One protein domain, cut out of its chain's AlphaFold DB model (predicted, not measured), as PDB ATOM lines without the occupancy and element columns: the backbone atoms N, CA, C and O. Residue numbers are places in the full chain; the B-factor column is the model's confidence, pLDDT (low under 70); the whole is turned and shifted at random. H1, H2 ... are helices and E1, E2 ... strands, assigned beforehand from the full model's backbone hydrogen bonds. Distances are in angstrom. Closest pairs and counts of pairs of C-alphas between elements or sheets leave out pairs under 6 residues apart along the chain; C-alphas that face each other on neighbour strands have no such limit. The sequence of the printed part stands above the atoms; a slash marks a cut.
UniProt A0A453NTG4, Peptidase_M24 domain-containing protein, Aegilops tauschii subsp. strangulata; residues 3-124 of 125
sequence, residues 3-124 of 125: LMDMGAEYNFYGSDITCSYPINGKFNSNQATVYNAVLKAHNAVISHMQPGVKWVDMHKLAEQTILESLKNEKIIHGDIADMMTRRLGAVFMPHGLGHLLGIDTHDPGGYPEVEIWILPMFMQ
ATOM      1  N   LEU A   3     -35.553   5.608  -4.203       98.44
ATOM      2  CA  LEU A   3     -34.333   6.398  -4.215       98.44
ATOM      3  C   LEU A   3     -33.226   5.403  -4.539       98.44
ATOM      4  O   LEU A   3     -33.094   4.390  -3.850       98.44
ATOM      5  N   MET A   4     -32.524   5.641  -5.636       98.12
ATOM      6  CA  MET A   4     -31.499   4.751  -6.150       98.12
ATOM      7  C   MET A   4     -30.194   5.527  -6.221       98.12
ATOM      8  O   MET A   4     -30.020   6.341  -7.123       98.12
ATOM      9  N   ASP A   5     -29.338   5.286  -5.239       97.81
ATOM     10  CA  ASP A   5     -28.000   5.857  -5.136       97.81
ATOM     11  C   ASP A   5     -26.990   4.812  -5.610       97.81
ATOM     12  O   ASP A   5     -26.888   3.722  -5.036       97.81
ATOM     13  N   MET A   6     -26.355   5.088  -6.746       97.50
ATOM     14  CA  MET A   6     -25.433   4.169  -7.397       97.50
ATOM     15  C   MET A   6     -24.334   4.917  -8.139       97.50
ATOM     16  O   MET A   6     -24.570   5.897  -8.846       97.50
ATOM     17  N   GLY A   7     -23.138   4.348  -8.067       96.50
ATOM     18  CA  GLY A   7     -21.965   4.794  -8.797       96.50
ATOM     19  C   GLY A   7     -21.391   3.711  -9.702       96.50
ATOM     20  O   GLY A   7     -21.714   2.527  -9.584       96.50
ATOM     21  N   ALA A   8     -20.502   4.128 -10.593       97.38
ATOM     22  CA  ALA A   8     -19.580   3.262 -11.304       97.38
ATOM     23  C   ALA A   8     -18.162   3.799 -11.100       97.38
ATOM     24  O   ALA A   8     -17.965   4.986 -10.859       97.38
ATOM     25  N   GLU A   9     -17.174   2.926 -11.229       98.12
ATOM     26  CA  GLU A   9     -15.770   3.318 -11.256       98.12
ATOM     27  C   GLU A   9     -15.182   2.940 -12.615       98.12
ATOM     28  O   GLU A   9     -15.422   1.840 -13.125       98.12
ATOM     29  N   TYR A  10     -14.417   3.850 -13.214       97.94
ATOM     30  CA  TYR A  10     -13.679   3.579 -14.442       97.94
ATOM     31  C   TYR A  10     -12.280   4.183 -14.378       97.94
ATOM     32  O   TYR A  10     -12.120   5.381 -14.161       97.94
ATOM     33  N   ASN A  11     -11.256   3.351 -14.595       97.75
ATOM     34  CA  ASN A  11      -9.848   3.736 -14.449       97.75
ATOM     35  C   ASN A  11      -9.559   4.440 -13.110       97.75
ATOM     36  O   ASN A  11      -8.861   5.451 -13.091       97.75
ATOM     37  N   PHE A  12     -10.101   3.899 -12.015       96.88
ATOM     38  CA  PHE A  12     -10.013   4.445 -10.655       96.88
ATOM     39  C   PHE A  12     -10.731   5.774 -10.417       96.88
ATOM     40  O   PHE A  12     -10.610   6.305  -9.328       96.88
ATOM     41  N   TYR A  13     -11.467   6.330 -11.382       97.75
ATOM     42  CA  TYR A  13     -12.304   7.507 -11.140       97.75
ATOM     43  C   TYR A  13     -13.731   7.073 -10.827       97.75
ATOM     44  O   TYR A  13     -14.356   6.366 -11.626       97.75
ATOM     45  N   GLY A  14     -14.234   7.505  -9.674       95.69
ATOM     46  CA  GLY A  14     -15.589   7.232  -9.224       95.69
ATOM     47  C   GLY A  14     -16.629   8.150  -9.870       95.69
ATOM     48  O   GLY A  14     -16.358   9.292 -10.241       95.69
ATOM     49  N   SER A  15     -17.856   7.650  -9.966       96.81
ATOM     50  CA  SER A  15     -19.069   8.436 -10.174       96.81
ATOM     51  C   SER A  15     -20.030   8.197  -9.016       96.81
ATOM     52  O   SER A  15     -20.029   7.122  -8.423       96.81
ATOM     53  N   ASP A  16     -20.904   9.156  -8.753       97.50
ATOM     54  CA  ASP A  16     -21.838   9.107  -7.633       97.50
ATOM     55  C   ASP A  16     -23.133   9.794  -8.065       97.50
ATOM     56  O   ASP A  16     -23.118  10.972  -8.419       97.50
ATOM     57  N   ILE A  17     -24.220   9.039  -8.203       97.50
ATOM     58  CA  ILE A  17     -25.475   9.553  -8.751       97.50
ATOM     59  C   ILE A  17     -26.637   8.961  -7.968       97.50
ATOM     60  O   ILE A  17     -26.845   7.749  -7.942       97.50
ATOM     61  N   THR A  18     -27.473   9.848  -7.436       98.12
ATOM     62  CA  THR A  18     -28.754   9.486  -6.837       98.12
ATOM     63  C   THR A  18     -29.915   9.872  -7.754       98.12
ATOM     64  O   THR A  18     -30.003  10.988  -8.258       98.12
ATOM     65  N   CYS A  19     -30.842   8.937  -7.964       97.94
ATOM     66  CA  CYS A  19     -32.074   9.138  -8.725       97.94
ATOM     67  C   CYS A  19     -33.300   8.824  -7.859       97.94
ATOM     68  O   CYS A  19     -33.454   7.703  -7.370       97.94
ATOM     69  N   SER A  20     -34.231   9.775  -7.741       98.31
ATOM     70  CA  SER A  20     -35.507   9.594  -7.030       98.31
ATOM     71  C   SER A  20     -36.698   9.570  -7.992       98.31
ATOM     72  O   SER A  20     -36.877  10.487  -8.787       98.31
ATOM     73  N   TYR A  21     -37.549   8.541  -7.926       98.25
ATOM     74  CA  TYR A  21     -38.664   8.372  -8.873       98.25
ATOM     75  C   TYR A  21     -39.842   7.547  -8.308       98.25
ATOM     76  O   TYR A  21     -39.698   6.791  -7.340       98.25
ATOM     77  N   PRO A  22     -41.059   7.664  -8.874       98.38
ATOM     78  CA  PRO A  22     -42.197   6.830  -8.498       98.38
ATOM     79  C   PRO A  22     -42.037   5.411  -9.062       98.38
ATOM     80  O   PRO A  22     -41.850   5.228 -10.261       98.38
ATOM     81  N   ILE A  23     -42.190   4.388  -8.213       98.00
ATOM     82  CA  ILE A  23     -42.019   2.968  -8.598       98.00
ATOM     83  C   ILE A  23     -42.976   2.561  -9.732       98.00
ATOM     84  O   ILE A  23     -42.633   1.743 -10.576       98.00
ATOM     85  N   ASN A  24     -44.172   3.153  -9.778       98.06
ATOM     86  CA  ASN A  24     -45.178   2.900 -10.813       98.06
ATOM     87  C   ASN A  24     -45.092   3.872 -12.012       98.06
ATOM     88  O   ASN A  24     -46.016   3.919 -12.823       98.06
ATOM     89  N   GLY A  25     -44.039   4.693 -12.097       98.00
ATOM     90  CA  GLY A  25     -43.822   5.657 -13.178       98.00
ATOM     91  C   GLY A  25     -44.678   6.929 -13.127       98.00
ATOM     92  O   GLY A  25     -44.574   7.752 -14.033       98.00
ATOM     93  N   LYS A  26     -45.517   7.134 -12.098       98.38
ATOM     94  CA  LYS A  26     -46.350   8.342 -11.960       98.38
ATOM     95  C   LYS A  26     -46.277   8.921 -10.553       98.38
ATOM     96  O   LYS A  26     -46.635   8.258  -9.583       98.38
ATOM     97  N   PHE A  27     -45.863  10.181 -10.452       98.56
ATOM     98  CA  PHE A  27     -45.881  10.902  -9.186       98.56
ATOM     99  C   PHE A  27     -47.325  11.133  -8.733       98.56
ATOM    100  O   PHE A  27     -48.159  11.605  -9.506       98.56
ATOM    101  N   ASN A  28     -47.613  10.834  -7.469       98.19
ATOM    102  CA  ASN A  28     -48.782  11.405  -6.800       98.19
ATOM    103  C   ASN A  28     -48.459  12.809  -6.254       98.19
ATOM    104  O   ASN A  28     -47.303  13.234  -6.283       98.19
ATOM    105  N   SER A  29     -49.469  13.520  -5.742       97.94
ATOM    106  CA  SER A  29     -49.308  14.893  -5.238       97.94
ATOM    107  C   SER A  29     -48.214  15.005  -4.176       97.94
ATOM    108  O   SER A  29     -47.294  15.796  -4.332       97.94
ATOM    109  N   ASN A  30     -48.250  14.159  -3.146       97.81
ATOM    110  CA  ASN A  30     -47.301  14.229  -2.032       97.81
ATOM    111  C   ASN A  30     -45.867  13.912  -2.483       97.81
ATOM    112  O   ASN A  30     -44.913  14.536  -2.030       97.81
ATOM    113  N   GLN A  31     -45.710  12.950  -3.396       98.38
ATOM    114  CA  GLN A  31     -44.416  12.606  -3.979       98.38
ATOM    115  C   GLN A  31     -43.860  13.759  -4.817       98.38
ATOM    116  O   GLN A  31     -42.683  14.084  -4.686       98.38
ATOM    117  N   ALA A  32     -44.699  14.382  -5.652       98.12
ATOM    118  CA  ALA A  32     -44.311  15.524  -6.473       98.12
ATOM    119  C   ALA A  32     -43.920  16.729  -5.608       98.12
ATOM    120  O   ALA A  32     -42.917  17.372  -5.897       98.12
ATOM    121  N   THR A  33     -44.664  17.002  -4.533       98.12
ATOM    122  CA  THR A  33     -44.358  18.069  -3.571       98.12
ATOM    123  C   THR A  33     -42.941  17.926  -3.009       98.12
ATOM    124  O   THR A  33     -42.143  18.857  -3.111       98.12
ATOM    125  N   VAL A  34     -42.589  16.754  -2.468       97.88
ATOM    126  CA  VAL A  34     -41.253  16.532  -1.885       97.88
ATOM    127  C   VAL A  34     -40.168  16.532  -2.963       97.88
ATOM    128  O   VAL A  34     -39.145  17.192  -2.800       97.88
ATOM    129  N   TYR A  35     -40.402  15.855  -4.090       98.44
ATOM    130  CA  TYR A  35     -39.447  15.800  -5.197       98.44
ATOM    131  C   TYR A  35     -39.115  17.195  -5.739       98.44
ATOM    132  O   TYR A  35     -37.949  17.538  -5.913       98.44
ATOM    133  N   ASN A  36     -40.132  18.032  -5.955       98.56
ATOM    134  CA  ASN A  36     -39.936  19.378  -6.481       98.56
ATOM    135  C   ASN A  36     -39.245  20.310  -5.477       98.56
ATOM    136  O   ASN A  36     -38.524  21.208  -5.907       98.56
ATOM    137  N   ALA A  37     -39.414  20.101  -4.166       98.56
ATOM    138  CA  ALA A  37     -38.661  20.842  -3.152       98.56
ATOM    139  C   ALA A  37     -37.150  20.564  -3.263       98.56
ATOM    140  O   ALA A  37     -36.352  21.503  -3.288       98.56
ATOM    141  N   VAL A  38     -36.770  19.289  -3.406       98.56
ATOM    142  CA  VAL A  38     -35.369  18.875  -3.596       98.56
ATOM    143  C   VAL A  38     -34.834  19.358  -4.947       98.56
ATOM    144  O   VAL A  38     -33.780  19.984  -4.995       98.56
ATOM    145  N   LEU A  39     -35.588  19.177  -6.038       98.56
ATOM    146  CA  LEU A  39     -35.204  19.650  -7.374       98.56
ATOM    147  C   LEU A  39     -34.988  21.172  -7.412       98.56
ATOM    148  O   LEU A  39     -34.069  21.661  -8.069       98.56
ATOM    149  N   LYS A  40     -35.817  21.941  -6.696       98.69
ATOM    150  CA  LYS A  40     -35.643  23.391  -6.573       98.69
ATOM    151  C   LYS A  40     -34.346  23.734  -5.837       98.69
ATOM    152  O   LYS A  40     -33.616  24.604  -6.305       98.69
ATOM    153  N   ALA A  41     -34.050  23.056  -4.726       98.50
ATOM    154  CA  ALA A  41     -32.804  23.248  -3.981       98.50
ATOM    155  C   ALA A  41     -31.571  22.879  -4.823       98.50
ATOM    156  O   ALA A  41     -30.631  23.666  -4.891       98.50
ATOM    157  N   HIS A  42     -31.619  21.752  -5.536       98.38
ATOM    158  CA  HIS A  42     -30.596  21.319  -6.490       98.38
ATOM    159  C   HIS A  42     -30.275  22.389  -7.532       98.38
ATOM    160  O   HIS A  42     -29.135  22.834  -7.664       98.38
ATOM    161  N   ASN A  43     -31.301  22.866  -8.239       98.25
ATOM    162  CA  ASN A  43     -31.117  23.869  -9.283       98.25
ATOM    163  C   ASN A  43     -30.631  25.212  -8.707       98.25
ATOM    164  O   ASN A  43     -29.817  25.898  -9.332       98.25
ATOM    165  N   ALA A  44     -31.091  25.585  -7.507       98.38
ATOM    166  CA  ALA A  44     -30.616  26.776  -6.809       98.38
ATOM    167  C   ALA A  44     -29.122  26.676  -6.471       98.38
ATOM    168  O   ALA A  44     -28.381  27.601  -6.781       98.38
ATOM    169  N   VAL A  45     -28.658  25.556  -5.915       97.94
ATOM    170  CA  VAL A  45     -27.232  25.353  -5.627       97.94
ATOM    171  C   VAL A  45     -26.398  25.395  -6.906       97.94
ATOM    172  O   VAL A  45     -25.491  26.218  -6.991       97.94
ATOM    173  N   ILE A  46     -26.733  24.598  -7.928       96.44
ATOM    174  CA  ILE A  46     -25.954  24.546  -9.181       96.44
ATOM    175  C   ILE A  46     -25.824  25.929  -9.827       96.44
ATOM    176  O   ILE A  46     -24.749  26.298 -10.289       96.44
ATOM    177  N   SER A  47     -26.901  26.718  -9.834       97.62
ATOM    178  CA  SER A  47     -26.884  28.072 -10.409       97.62
ATOM    179  C   SER A  47     -26.049  29.089  -9.623       97.62
ATOM    180  O   SER A  47     -25.655  30.102 -10.196       97.62
ATOM    181  N   HIS A  48     -25.772  28.841  -8.338       96.75
ATOM    182  CA  HIS A  48     -24.957  29.718  -7.489       96.75
ATOM    183  C   HIS A  48     -23.511  29.235  -7.335       96.75
ATOM    184  O   HIS A  48     -22.670  29.983  -6.828       96.75
ATOM    185  N   MET A  49     -23.201  28.009  -7.766       93.69
ATOM    186  CA  MET A  49     -21.849  27.465  -7.718       93.69
ATOM    187  C   MET A  49     -20.922  28.226  -8.669       93.69
ATOM    188  O   MET A  49     -21.093  28.221  -9.886       93.69
ATOM    189  N   GLN A  50     -19.902  28.858  -8.097       93.44
ATOM    190  CA  GLN A  50     -18.841  29.554  -8.820       93.44
ATOM    191  C   GLN A  50     -17.589  29.669  -7.933       93.44
ATOM    192  O   GLN A  50     -17.699  29.545  -6.706       93.44
ATOM    193  N   PRO A  51     -16.399  29.924  -8.511       93.88
ATOM    194  CA  PRO A  51     -15.183  30.139  -7.731       93.88
ATOM    195  C   PRO A  51     -15.356  31.211  -6.646       93.88
ATOM    196  O   PRO A  51     -15.941  32.266  -6.885       93.88
ATOM    197  N   GLY A  52     -14.828  30.942  -5.449       91.62
ATOM    198  CA  GLY A  52     -14.884  31.857  -4.301       91.62
ATOM    199  C   GLY A  52     -16.132  31.734  -3.418       91.62
ATOM    200  O   GLY A  52     -16.166  32.326  -2.340       91.62
ATOM    201  N   VAL A  53     -17.141  30.951  -3.815       92.62
ATOM    202  CA  VAL A  53     -18.309  30.663  -2.967       92.62
ATOM    203  C   VAL A  53     -17.960  29.617  -1.908       92.62
ATOM    204  O   VAL A  53     -17.331  28.602  -2.196       92.62
ATOM    205  N   LYS A  54     -18.405  29.841  -0.667       92.81
ATOM    206  CA  LYS A  54     -18.226  28.877   0.425       92.81
ATOM    207  C   LYS A  54     -19.254  27.754   0.320       92.81
ATOM    208  O   LYS A  54     -20.455  28.012   0.268       92.81
ATOM    209  N   TRP A  55     -18.804  26.503   0.412       93.62
ATOM    210  CA  TRP A  55     -19.697  25.336   0.366       93.62
ATOM    211  C   TRP A  55     -20.759  25.330   1.474       93.62
ATOM    212  O   TRP A  55     -21.910  24.962   1.252       93.62
ATOM    213  N   VAL A  56     -20.405  25.817   2.666       94.38
ATOM    214  CA  VAL A  56     -21.343  25.942   3.795       94.38
ATOM    215  C   VAL A  56     -22.513  26.876   3.466       94.38
ATOM    216  O   VAL A  56     -23.631  26.641   3.925       94.38
ATOM    217  N   ASP A  57     -22.288  27.912   2.656       96.38
ATOM    218  CA  ASP A  57     -23.357  28.824   2.246       96.38
ATOM    219  C   ASP A  57     -24.286  28.157   1.223       96.38
ATOM    220  O   ASP A  57     -25.494  28.382   1.263       96.38
ATOM    221  N   MET A  58     -23.766  27.246   0.391       97.50
ATOM    222  CA  MET A  58     -24.593  26.399  -0.477       97.50
ATOM    223  C   MET A  58     -25.451  25.424   0.334       97.50
ATOM    224  O   MET A  58     -26.638  25.281   0.051       97.50
ATOM    225  N   HIS A  59     -24.900  24.803   1.384       96.88
ATOM    226  CA  HIS A  59     -25.674  23.929   2.276       96.88
ATOM    227  C   HIS A  59     -26.845  24.683   2.922       96.88
ATOM    228  O   HIS A  59     -27.978  24.205   2.903       96.88
ATOM    229  N   LYS A  60     -26.599  25.904   3.415       97.75
ATOM    230  CA  LYS A  60     -27.653  26.772   3.962       97.75
ATOM    231  C   LYS A  60     -28.671  27.198   2.903       97.75
ATOM    232  O   LYS A  60     -29.859  27.248   3.211       97.75
ATOM    233  N   LEU A  61     -28.234  27.487   1.673       98.44
ATOM    234  CA  LEU A  61     -29.126  27.805   0.553       98.44
ATOM    235  C   LEU A  61     -30.074  26.636   0.253       98.44
ATOM    236  O   LEU A  61     -31.275  26.851   0.078       98.44
ATOM    237  N   ALA A  62     -29.558  25.404   0.234       98.50
ATOM    238  CA  ALA A  62     -30.368  24.207   0.039       98.50
ATOM    239  C   ALA A  62     -31.374  24.008   1.185       98.50
ATOM    240  O   ALA A  62     -32.570  23.881   0.920       98.50
ATOM    241  N   GLU A  63     -30.922  24.065   2.446       98.31
ATOM    242  CA  GLU A  63     -31.795  23.975   3.629       98.31
ATOM    243  C   GLU A  63     -32.916  25.024   3.581       98.31
ATOM    244  O   GLU A  63     -34.092  24.683   3.723       98.31
ATOM    245  N   GLN A  64     -32.577  26.291   3.324       98.69
ATOM    246  CA  GLN A  64     -33.557  27.369   3.227       98.69
ATOM    247  C   GLN A  64     -34.565  27.115   2.099       98.69
ATOM    248  O   GLN A  64     -35.772  27.226   2.315       98.69
ATOM    249  N   THR A  65     -34.090  26.719   0.915       98.75
ATOM    250  CA  THR A  65     -34.948  26.448  -0.249       98.75
ATOM    251  C   THR A  65     -35.923  25.296   0.011       98.75
ATOM    252  O   THR A  65     -37.090  25.364  -0.395       98.75
ATOM    253  N   ILE A  66     -35.473  24.250   0.710       98.69
ATOM    254  CA  ILE A  66     -36.318  23.125   1.123       98.69
ATOM    255  C   ILE A  66     -37.383  23.616   2.108       98.69
ATOM    256  O   ILE A  66     -38.569  23.379   1.882       98.69
ATOM    257  N   LEU A  67     -36.998  24.348   3.158       98.75
ATOM    258  CA  LEU A  67     -37.937  24.856   4.164       98.75
ATOM    259  C   LEU A  67     -38.985  25.800   3.560       98.75
ATOM    260  O   LEU A  67     -40.173  25.668   3.850       98.75
ATOM    261  N   GLU A  68     -38.581  26.713   2.677       98.75
ATOM    262  CA  GLU A  68     -39.505  27.580   1.941       98.75
ATOM    263  C   GLU A  68     -40.502  26.769   1.108       98.75
ATOM    264  O   GLU A  68     -41.698  27.064   1.107       98.75
ATOM    265  N   SER A  69     -40.033  25.718   0.431       98.50
ATOM    266  CA  SER A  69     -40.894  24.845  -0.371       98.50
ATOM    267  C   SER A  69     -41.893  24.082   0.505       98.50
ATOM    268  O   SER A  69     -43.089  24.100   0.226       98.50
ATOM    269  N   LEU A  70     -41.441  23.499   1.619       98.44
ATOM    270  CA  LEU A  70     -42.311  22.808   2.577       98.44
ATOM    271  C   LEU A  70     -43.329  23.757   3.231       98.44
ATOM    272  O   LEU A  70     -44.474  23.369   3.476       98.44
ATOM    273  N   LYS A  71     -42.940  25.009   3.500       98.38
ATOM    274  CA  LYS A  71     -43.834  26.045   4.037       98.38
ATOM    275  C   LYS A  71     -44.908  26.448   3.026       98.38
ATOM    276  O   LYS A  71     -46.073  26.563   3.403       98.38
ATOM    277  N   ASN A  72     -44.545  26.633   1.755       98.12
ATOM    278  CA  ASN A  72     -45.497  26.959   0.684       98.12
ATOM    279  C   ASN A  72     -46.560  25.865   0.507       98.12
ATOM    280  O   ASN A  72     -47.731  26.160   0.273       98.12
ATOM    281  N   GLU A  73     -46.159  24.614   0.717       97.94
ATOM    282  CA  GLU A  73     -47.020  23.428   0.676       97.94
ATOM    283  C   GLU A  73     -47.766  23.185   2.001       97.94
ATOM    284  O   GLU A  73     -48.512  22.217   2.135       97.94
ATOM    285  N   LYS A  74     -47.605  24.085   2.984       97.62
ATOM    286  CA  LYS A  74     -48.247  24.050   4.310       97.62
ATOM    287  C   LYS A  74     -47.914  22.798   5.131       97.62
ATOM    288  O   LYS A  74     -48.690  22.419   6.002       97.62
ATOM    289  N   ILE A  75     -46.765  22.175   4.874       97.44
ATOM    290  CA  ILE A  75     -46.249  21.038   5.654       97.44
ATOM    291  C   ILE A  75     -45.625  21.534   6.963       97.44
ATOM    292  O   ILE A  75     -45.731  20.882   7.999       97.44
ATOM    293  N   ILE A  76     -44.992  22.707   6.919       97.88
ATOM    294  CA  ILE A  76     -44.436  23.394   8.086       97.88
ATOM    295  C   ILE A  76     -44.995  24.815   8.185       97.88
ATOM    296  O   ILE A  76     -45.395  25.420   7.188       97.88
ATOM    297  N   HIS A  77     -45.006  25.366   9.396       97.88
ATOM    298  CA  HIS A  77     -45.557  26.687   9.691       97.88
ATOM    299  C   HIS A  77     -44.587  27.508  10.540       97.88
ATOM    300  O   HIS A  77     -43.852  26.954  11.352       97.88
ATOM    301  N   GLY A  78     -44.615  28.833  10.373       97.56
ATOM    302  CA  GLY A  78     -43.750  29.771  11.095       97.56
ATOM    303  C   GLY A  78     -42.842  30.583  10.174       97.56
ATOM    304  O   GLY A  78     -43.039  30.615   8.955       97.56
ATOM    305  N   ASP A  79     -41.867  31.271  10.761       98.31
ATOM    306  CA  ASP A  79     -40.901  32.103  10.045       98.31
ATOM    307  C   ASP A  79     -39.666  31.307   9.580       98.31
ATOM    308  O   ASP A  79     -39.172  30.443  10.300       98.31
ATOM    309  N   ILE A  80     -39.171  31.585   8.368       98.38
ATOM    310  CA  ILE A  80     -38.036  30.844   7.788       98.38
ATOM    311  C   ILE A  80     -36.723  31.193   8.496       98.38
ATOM    312  O   ILE A  80     -35.910  30.299   8.728       98.38
ATOM    313  N   ALA A  81     -36.507  32.454   8.882       98.12
ATOM    314  CA  ALA A  81     -35.284  32.857   9.568       98.12
ATOM    315  C   ALA A  81     -35.188  32.203  10.957       98.12
ATOM    316  O   ALA A  81     -34.118  31.721  11.342       98.12
ATOM    317  N   ASP A  82     -36.315  32.089  11.667       98.50
ATOM    318  CA  ASP A  82     -36.394  31.333  12.922       98.50
ATOM    319  C   ASP A  82     -36.066  29.846  12.717       98.50
ATOM    320  O   ASP A  82     -35.305  29.260  13.494       98.50
ATOM    321  N   MET A  83     -36.604  29.225  11.661       98.50
ATOM    322  CA  MET A  83     -36.325  27.823  11.326       98.50
ATOM    323  C   MET A  83     -34.842  27.591  11.013       98.50
ATOM    324  O   MET A  83     -34.259  26.624  11.508       98.50
ATOM    325  N   MET A  84     -34.220  28.487  10.240       98.25
ATOM    326  CA  MET A  84     -32.790  28.431   9.920       98.25
ATOM    327  C   MET A  84     -31.929  28.590  11.177       98.25
ATOM    328  O   MET A  84     -31.011  27.800  11.402       98.25
ATOM    329  N   THR A  85     -32.271  29.549  12.043       98.12
ATOM    330  CA  THR A  85     -31.578  29.782  13.323       98.12
ATOM    331  C   THR A  85     -31.641  28.553  14.229       98.12
ATOM    332  O   THR A  85     -30.656  28.187  14.865       98.12
ATOM    333  N   ARG A  86     -32.788  27.866  14.251       97.69
ATOM    334  CA  ARG A  86     -33.013  26.646  15.042       97.69
ATOM    335  C   ARG A  86     -32.523  25.365  14.363       97.69
ATOM    336  O   ARG A  86     -32.777  24.288  14.895       97.69
ATOM    337  N   ARG A  87     -31.839  25.459  13.214       96.75
ATOM    338  CA  ARG A  87     -31.338  24.310  12.437       96.75
ATOM    339  C   ARG A  87     -32.440  23.314  12.042       96.75
ATOM    340  O   ARG A  87     -32.175  22.121  11.935       96.75
ATOM    341  N   LEU A  88     -33.666  23.781  11.784       98.06
ATOM    342  CA  LEU A  88     -34.761  22.894  11.363       98.06
ATOM    343  C   LEU A  88     -34.460  22.202  10.023       98.06
ATOM    344  O   LEU A  88     -34.895  21.074   9.815       98.06
ATOM    345  N   GLY A  89     -33.681  22.840   9.141       97.12
ATOM    346  CA  GLY A  89     -33.232  22.246   7.876       97.12
ATOM    347  C   GLY A  89     -32.545  20.890   8.066       97.12
ATOM    348  O   GLY A  89     -32.865  19.941   7.353       97.12
ATOM    349  N   ALA A  90     -31.727  20.753   9.113       96.75
ATOM    350  CA  ALA A  90     -31.010  19.520   9.436       96.75
ATOM    351  C   ALA A  90     -31.927  18.352   9.843       96.75
ATOM    352  O   ALA A  90     -31.502  17.201   9.815       96.75
ATOM    353  N   VAL A  91     -33.188  18.617  10.210       97.56
ATOM    354  CA  VAL A  91     -34.183  17.557  10.449       97.56
ATOM    355  C   VAL A  91     -34.602  16.897   9.133       97.56
ATOM    356  O   VAL A  91     -34.871  15.700   9.107       97.56
ATOM    357  N   PHE A  92     -34.649  17.667   8.042       97.44
ATOM    358  CA  PHE A  92     -35.073  17.193   6.721       97.44
ATOM    359  C   PHE A  92     -33.900  16.812   5.811       97.44
ATOM    360  O   PHE A  92     -34.080  15.991   4.917       97.44
ATOM    361  N   MET A  93     -32.714  17.375   6.046       97.81
ATOM    362  CA  MET A  93     -31.476  17.074   5.329       97.81
ATOM    363  C   MET A  93     -30.340  16.876   6.352       97.81
ATOM    364  O   MET A  93     -29.581  17.806   6.621       97.81
ATOM    365  N   PRO A  94     -30.248  15.691   6.989       97.44
ATOM    366  CA  PRO A  94     -29.321  15.450   8.100       97.44
ATOM    367  C   PRO A  94     -27.867  15.207   7.667       97.44
ATOM    368  O   PRO A  94     -26.985  15.088   8.516       97.44
ATOM    369  N   HIS A  95     -27.612  15.097   6.364       97.19
ATOM    370  CA  HIS A  95     -26.290  14.887   5.778       97.19
ATOM    371  C   HIS A  95     -25.680  16.202   5.265       97.19
ATOM    372  O   HIS A  95     -26.338  17.242   5.195       97.19
ATOM    373  N   GLY A  96     -24.396  16.165   4.896       94.69
ATOM    374  CA  GLY A  96     -23.775  17.262   4.152       94.69
ATOM    375  C   GLY A  96     -24.459  17.461   2.797       94.69
ATOM    376  O   GLY A  96     -25.034  16.529   2.249       94.69
ATOM    377  N   LEU A  97     -24.380  18.671   2.237       96.69
ATOM    378  CA  LEU A  97     -24.940  18.953   0.903       96.69
ATOM    379  C   LEU A  97     -24.287  18.101  -0.206       96.69
ATOM    380  O   LEU A  97     -24.861  17.882  -1.267       96.69
ATOM    381  N   GLY A  98     -23.058  17.663   0.044       95.75
ATOM    382  CA  GLY A  98     -22.264  16.833  -0.841       95.75
ATOM    383  C   GLY A  98     -20.783  16.943  -0.487       95.75
ATOM    384  O   GLY A  98     -20.436  17.538   0.544       95.75
ATOM    385  N   HIS A  99     -19.923  16.354  -1.311       95.50
ATOM    386  CA  HIS A  99     -18.507  16.118  -1.024       95.50
ATOM    387  C   HIS A  99     -17.636  16.258  -2.279       95.50
ATOM    388  O   HIS A  99     -18.131  16.402  -3.395       95.50
ATOM    389  N   LEU A 100     -16.315  16.258  -2.099       95.88
ATOM    390  CA  LEU A 100     -15.397  16.100  -3.225       95.88
ATOM    391  C   LEU A 100     -15.531  14.676  -3.785       95.88
ATOM    392  O   LEU A 100     -15.759  13.733  -3.025       95.88
ATOM    393  N   LEU A 101     -15.415  14.546  -5.103       95.88
ATOM    394  CA  LEU A 101     -15.526  13.288  -5.837       95.88
ATOM    395  C   LEU A 101     -14.366  13.210  -6.830       95.88
ATOM    396  O   LEU A 101     -14.149  14.152  -7.597       95.88
ATOM    397  N   GLY A 102     -13.639  12.097  -6.817       95.81
ATOM    398  CA  GLY A 102     -12.449  11.919  -7.637       95.81
ATOM    399  C   GLY A 102     -12.070  10.452  -7.759       95.81
ATOM    400  O   GLY A 102     -12.800   9.683  -8.387       95.81
ATOM    401  N   ILE A 103     -10.917  10.082  -7.203       96.75
ATOM    402  CA  ILE A 103     -10.493   8.677  -7.165       96.75
ATOM    403  C   ILE A 103     -11.299   7.931  -6.104       96.75
ATOM    404  O   ILE A 103     -11.830   6.856  -6.364       96.75
ATOM    405  N   ASP A 104     -11.454   8.548  -4.936       95.69
ATOM    406  CA  ASP A 104     -12.367   8.058  -3.917       95.69
ATOM    407  C   ASP A 104     -13.748   8.701  -4.119       95.69
ATOM    408  O   ASP A 104     -13.862   9.874  -4.494       95.69
ATOM    409  N   THR A 105     -14.825   7.957  -3.829       95.31
ATOM    410  CA  THR A 105     -16.189   8.523  -3.821       95.31
ATOM    411  C   THR A 105     -16.261   9.736  -2.893       95.31
ATOM    412  O   THR A 105     -16.796  10.774  -3.266       95.31
ATOM    413  N   HIS A 106     -15.645   9.637  -1.712       95.81
ATOM    414  CA  HIS A 106     -15.406  10.760  -0.807       95.81
ATOM    415  C   HIS A 106     -13.931  11.179  -0.892       95.81
ATOM    416  O   HIS A 106     -13.113  10.757  -0.072       95.81
ATOM    417  N   ASP A 107     -13.607  11.990  -1.897       95.75
ATOM    418  CA  ASP A 107     -12.231  12.361  -2.252       95.75
ATOM    419  C   ASP A 107     -11.571  13.255  -1.173       95.75
ATOM    420  O   ASP A 107     -12.255  14.038  -0.493       95.75
ATOM    421  N   PRO A 108     -10.243  13.158  -0.963       93.38
ATOM    422  CA  PRO A 108      -9.552  13.913   0.078       93.38
ATOM    423  C   PRO A 108      -9.502  15.424  -0.209       93.38
ATOM    424  O   PRO A 108      -9.746  15.898  -1.314       93.38
ATOM    425  N   GLY A 109      -9.125  16.210   0.808       91.44
ATOM    426  CA  GLY A 109      -8.895  17.658   0.670       91.44
ATOM    427  C   GLY A 109     -10.061  18.561   1.089       91.44
ATOM    428  O   GLY A 109      -9.944  19.778   0.979       91.44
ATOM    429  N   GLY A 110     -11.154  18.006   1.626       89.81
ATOM    430  CA  GLY A 110     -12.293  18.798   2.122       89.81
ATOM    431  C   GLY A 110     -12.011  19.611   3.397       89.81
ATOM    432  O   GLY A 110     -12.668  20.621   3.634       89.81
ATOM    433  N   TYR A 111     -11.024  19.195   4.202       90.50
ATOM    434  CA  TYR A 111     -10.621  19.862   5.451       90.50
ATOM    435  C   TYR A 111      -9.089  19.936   5.578       90.50
ATOM    436  O   TYR A 111      -8.495  19.196   6.363       90.50
ATOM    437  N   PRO A 112      -8.423  20.777   4.774       86.06
ATOM    438  CA  PRO A 112      -6.977  20.949   4.828       86.06
ATOM    439  C   PRO A 112      -6.561  21.809   6.036       86.06
ATOM    440  O   PRO A 112      -7.306  22.682   6.477       86.06
ATOM    441  N   GLU A 113      -5.340  21.615   6.540       75.62
ATOM    442  CA  GLU A 113      -4.755  22.485   7.579       75.62
ATOM    443  C   GLU A 113      -4.342  23.868   7.040       75.62
ATOM    444  O   GLU A 113      -4.148  24.812   7.805       75.62
ATOM    445  N   VAL A 114      -4.214  23.992   5.716       67.62
ATOM    446  CA  VAL A 114      -3.832  25.215   5.002       67.62
ATOM    447  C   VAL A 114      -4.910  25.602   3.996       67.62
ATOM    448  O   VAL A 114      -5.532  24.740   3.379       67.62
ATOM    449  N   GLU A 115      -5.131  26.902   3.820       54.94
ATOM    450  CA  GLU A 115      -6.154  27.417   2.910       54.94
ATOM    451  C   GLU A 115      -5.764  27.113   1.453       54.94
ATOM    452  O   GLU A 115      -4.879  27.739   0.871       54.94
ATOM    453  N   ILE A 116      -6.413  26.108   0.872       52.53
ATOM    454  CA  ILE A 116      -6.372  25.805  -0.559       52.53
ATOM    455  C   ILE A 116      -7.697  26.230  -1.179       52.53
ATOM    456  O   ILE A 116      -8.758  26.105  -0.569       52.53
ATOM    457  N   TRP A 117      -7.636  26.748  -2.403       48.03
ATOM    458  CA  TRP A 117      -8.819  27.082  -3.187       48.03
ATOM    459  C   TRP A 117      -9.639  25.808  -3.411       48.03
ATOM    460  O   TRP A 117      -9.260  24.956  -4.213       48.03
ATOM    461  N   ILE A 118     -10.730  25.656  -2.658       51.16
ATOM    462  CA  ILE A 118     -11.603  24.483  -2.732       51.16
ATOM    463  C   ILE A 118     -12.242  24.458  -4.126       51.16
ATOM    464  O   ILE A 118     -12.950  25.388  -4.521       51.16
ATOM    465  N   LEU A 119     -11.948  23.397  -4.881       50.41
ATOM    466  CA  LEU A 119     -12.626  23.065  -6.132       50.41
ATOM    467  C   LEU A 119     -14.110  22.762  -5.856       50.41
ATOM    468  O   LEU A 119     -14.451  22.354  -4.745       50.41
ATOM    469  N   PRO A 120     -15.010  22.969  -6.832       53.03
ATOM    470  CA  PRO A 120     -16.439  22.747  -6.630       53.03
ATOM    471  C   PRO A 120     -16.710  21.323  -6.122       53.03
ATOM    472  O   PRO A 120     -16.324  20.346  -6.758       53.03
ATOM    473  N   MET A 121     -17.367  21.224  -4.965       57.19
ATOM    474  CA  MET A 121     -17.839  19.958  -4.401       57.19
ATOM    475  C   MET A 121     -19.054  19.462  -5.190       57.19
ATOM    476  O   MET A 121     -19.867  20.256  -5.670       57.19
ATOM    477  N   PHE A 122     -19.163  18.146  -5.333       55.53
ATOM    478  CA  PHE A 122     -20.310  17.493  -5.944       55.53
ATOM    479  C   PHE A 122     -21.505  17.574  -4.993       55.53
ATOM    480  O   PHE A 122     -21.347  17.367  -3.792       55.53
ATOM    481  N   MET A 123     -22.689  17.905  -5.511       54.12
ATOM    482  CA  MET A 123     -23.927  17.930  -4.735       54.12
ATOM    483  C   MET A 123     -24.611  16.563  -4.838       54.12
ATOM    484  O   MET A 123     -24.939  16.135  -5.941       54.12
ATOM    485  N   GLN A 124     -24.870  15.920  -3.700       55.94
ATOM    486  CA  GLN A 124     -25.725  14.736  -3.619       55.94
ATOM    487  C   GLN A 124     -27.103  15.168  -3.114       55.94
ATOM    488  O   GLN A 124     -27.238  15.642  -1.984       55.94
TER     489      GLN A 124
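This is residues 3 to 124 of the 125 residues of the protein "Peptidase_M24 domain-containing protein" of Aegilops tauschii subsp. strangulata (UniProt A0A453NTG4). What is the main picture? Two long helices, H1 and H2, fold back on each other as a hairpin, with short H3 packed on H2's side away from H1, short H4 packed on another side of H2, and a thin hairpin of strands, E1 and E2, on the side of H1 away from H2. A long tail without named elements, residues 93 to 124, follows, and its residues 111 to 116 stick out. What is it made of? The 122 printed residues have, in order, E1, E2, H1, H2, H3 and H4, mostly helix, with under half of the residues in named elements; the two-stranded sheet, E1 - E2, is antiparallel. It is only just compact, close to loose, with radius of gyration of the C-alphas 16.3 A and spans of 44 by 38 by 23 A.

Where are the strands? E1 is residues 3 to 6, from C-alpha 3 at (-34.333, 6.398, -4.215), and E2 is residues 17 to 21, 13.2 A long. Where are the helices? H1 is residues 29 to 48, 28.6 A, and H2 residues 55 to 72, 25.9 A. H3 is residues 80 to 85, and H4 residues 89 to 92, ending at C-alpha 92 at (-35.073, 17.193, 6.721).

What meets the hub, H2? H1 touches it, closest at the C-alphas of Ala 41 and Ala 62, 4.8 A, in a helical hairpin at a shallow tilt of 32 degrees, opposite ways. With residues 63 to 68 alone H2 touches H3, closest at the C-alphas of Gln 64 and Met 84, 6.8 A; with residues 63 to 67 alone it touches H4, closest at those of Glu 63 and Gly 89, 4.8 A. How do the backbones pair? In the hairpin E1 and E2, N 4 and O 19 are 2.9 A apart, within hydrogen-bond range. Every O i to N i+4 pair is within range in H1, H2 and H3; H4 is too short for one.

How far does it reach? The farthest C-alphas, of Asn 11 and Gly 78, are 49.8 A apart. Is it whole and sure? The printed part has no cut and no long link between named elements; residues 114 to 124 have pLDDT under 70.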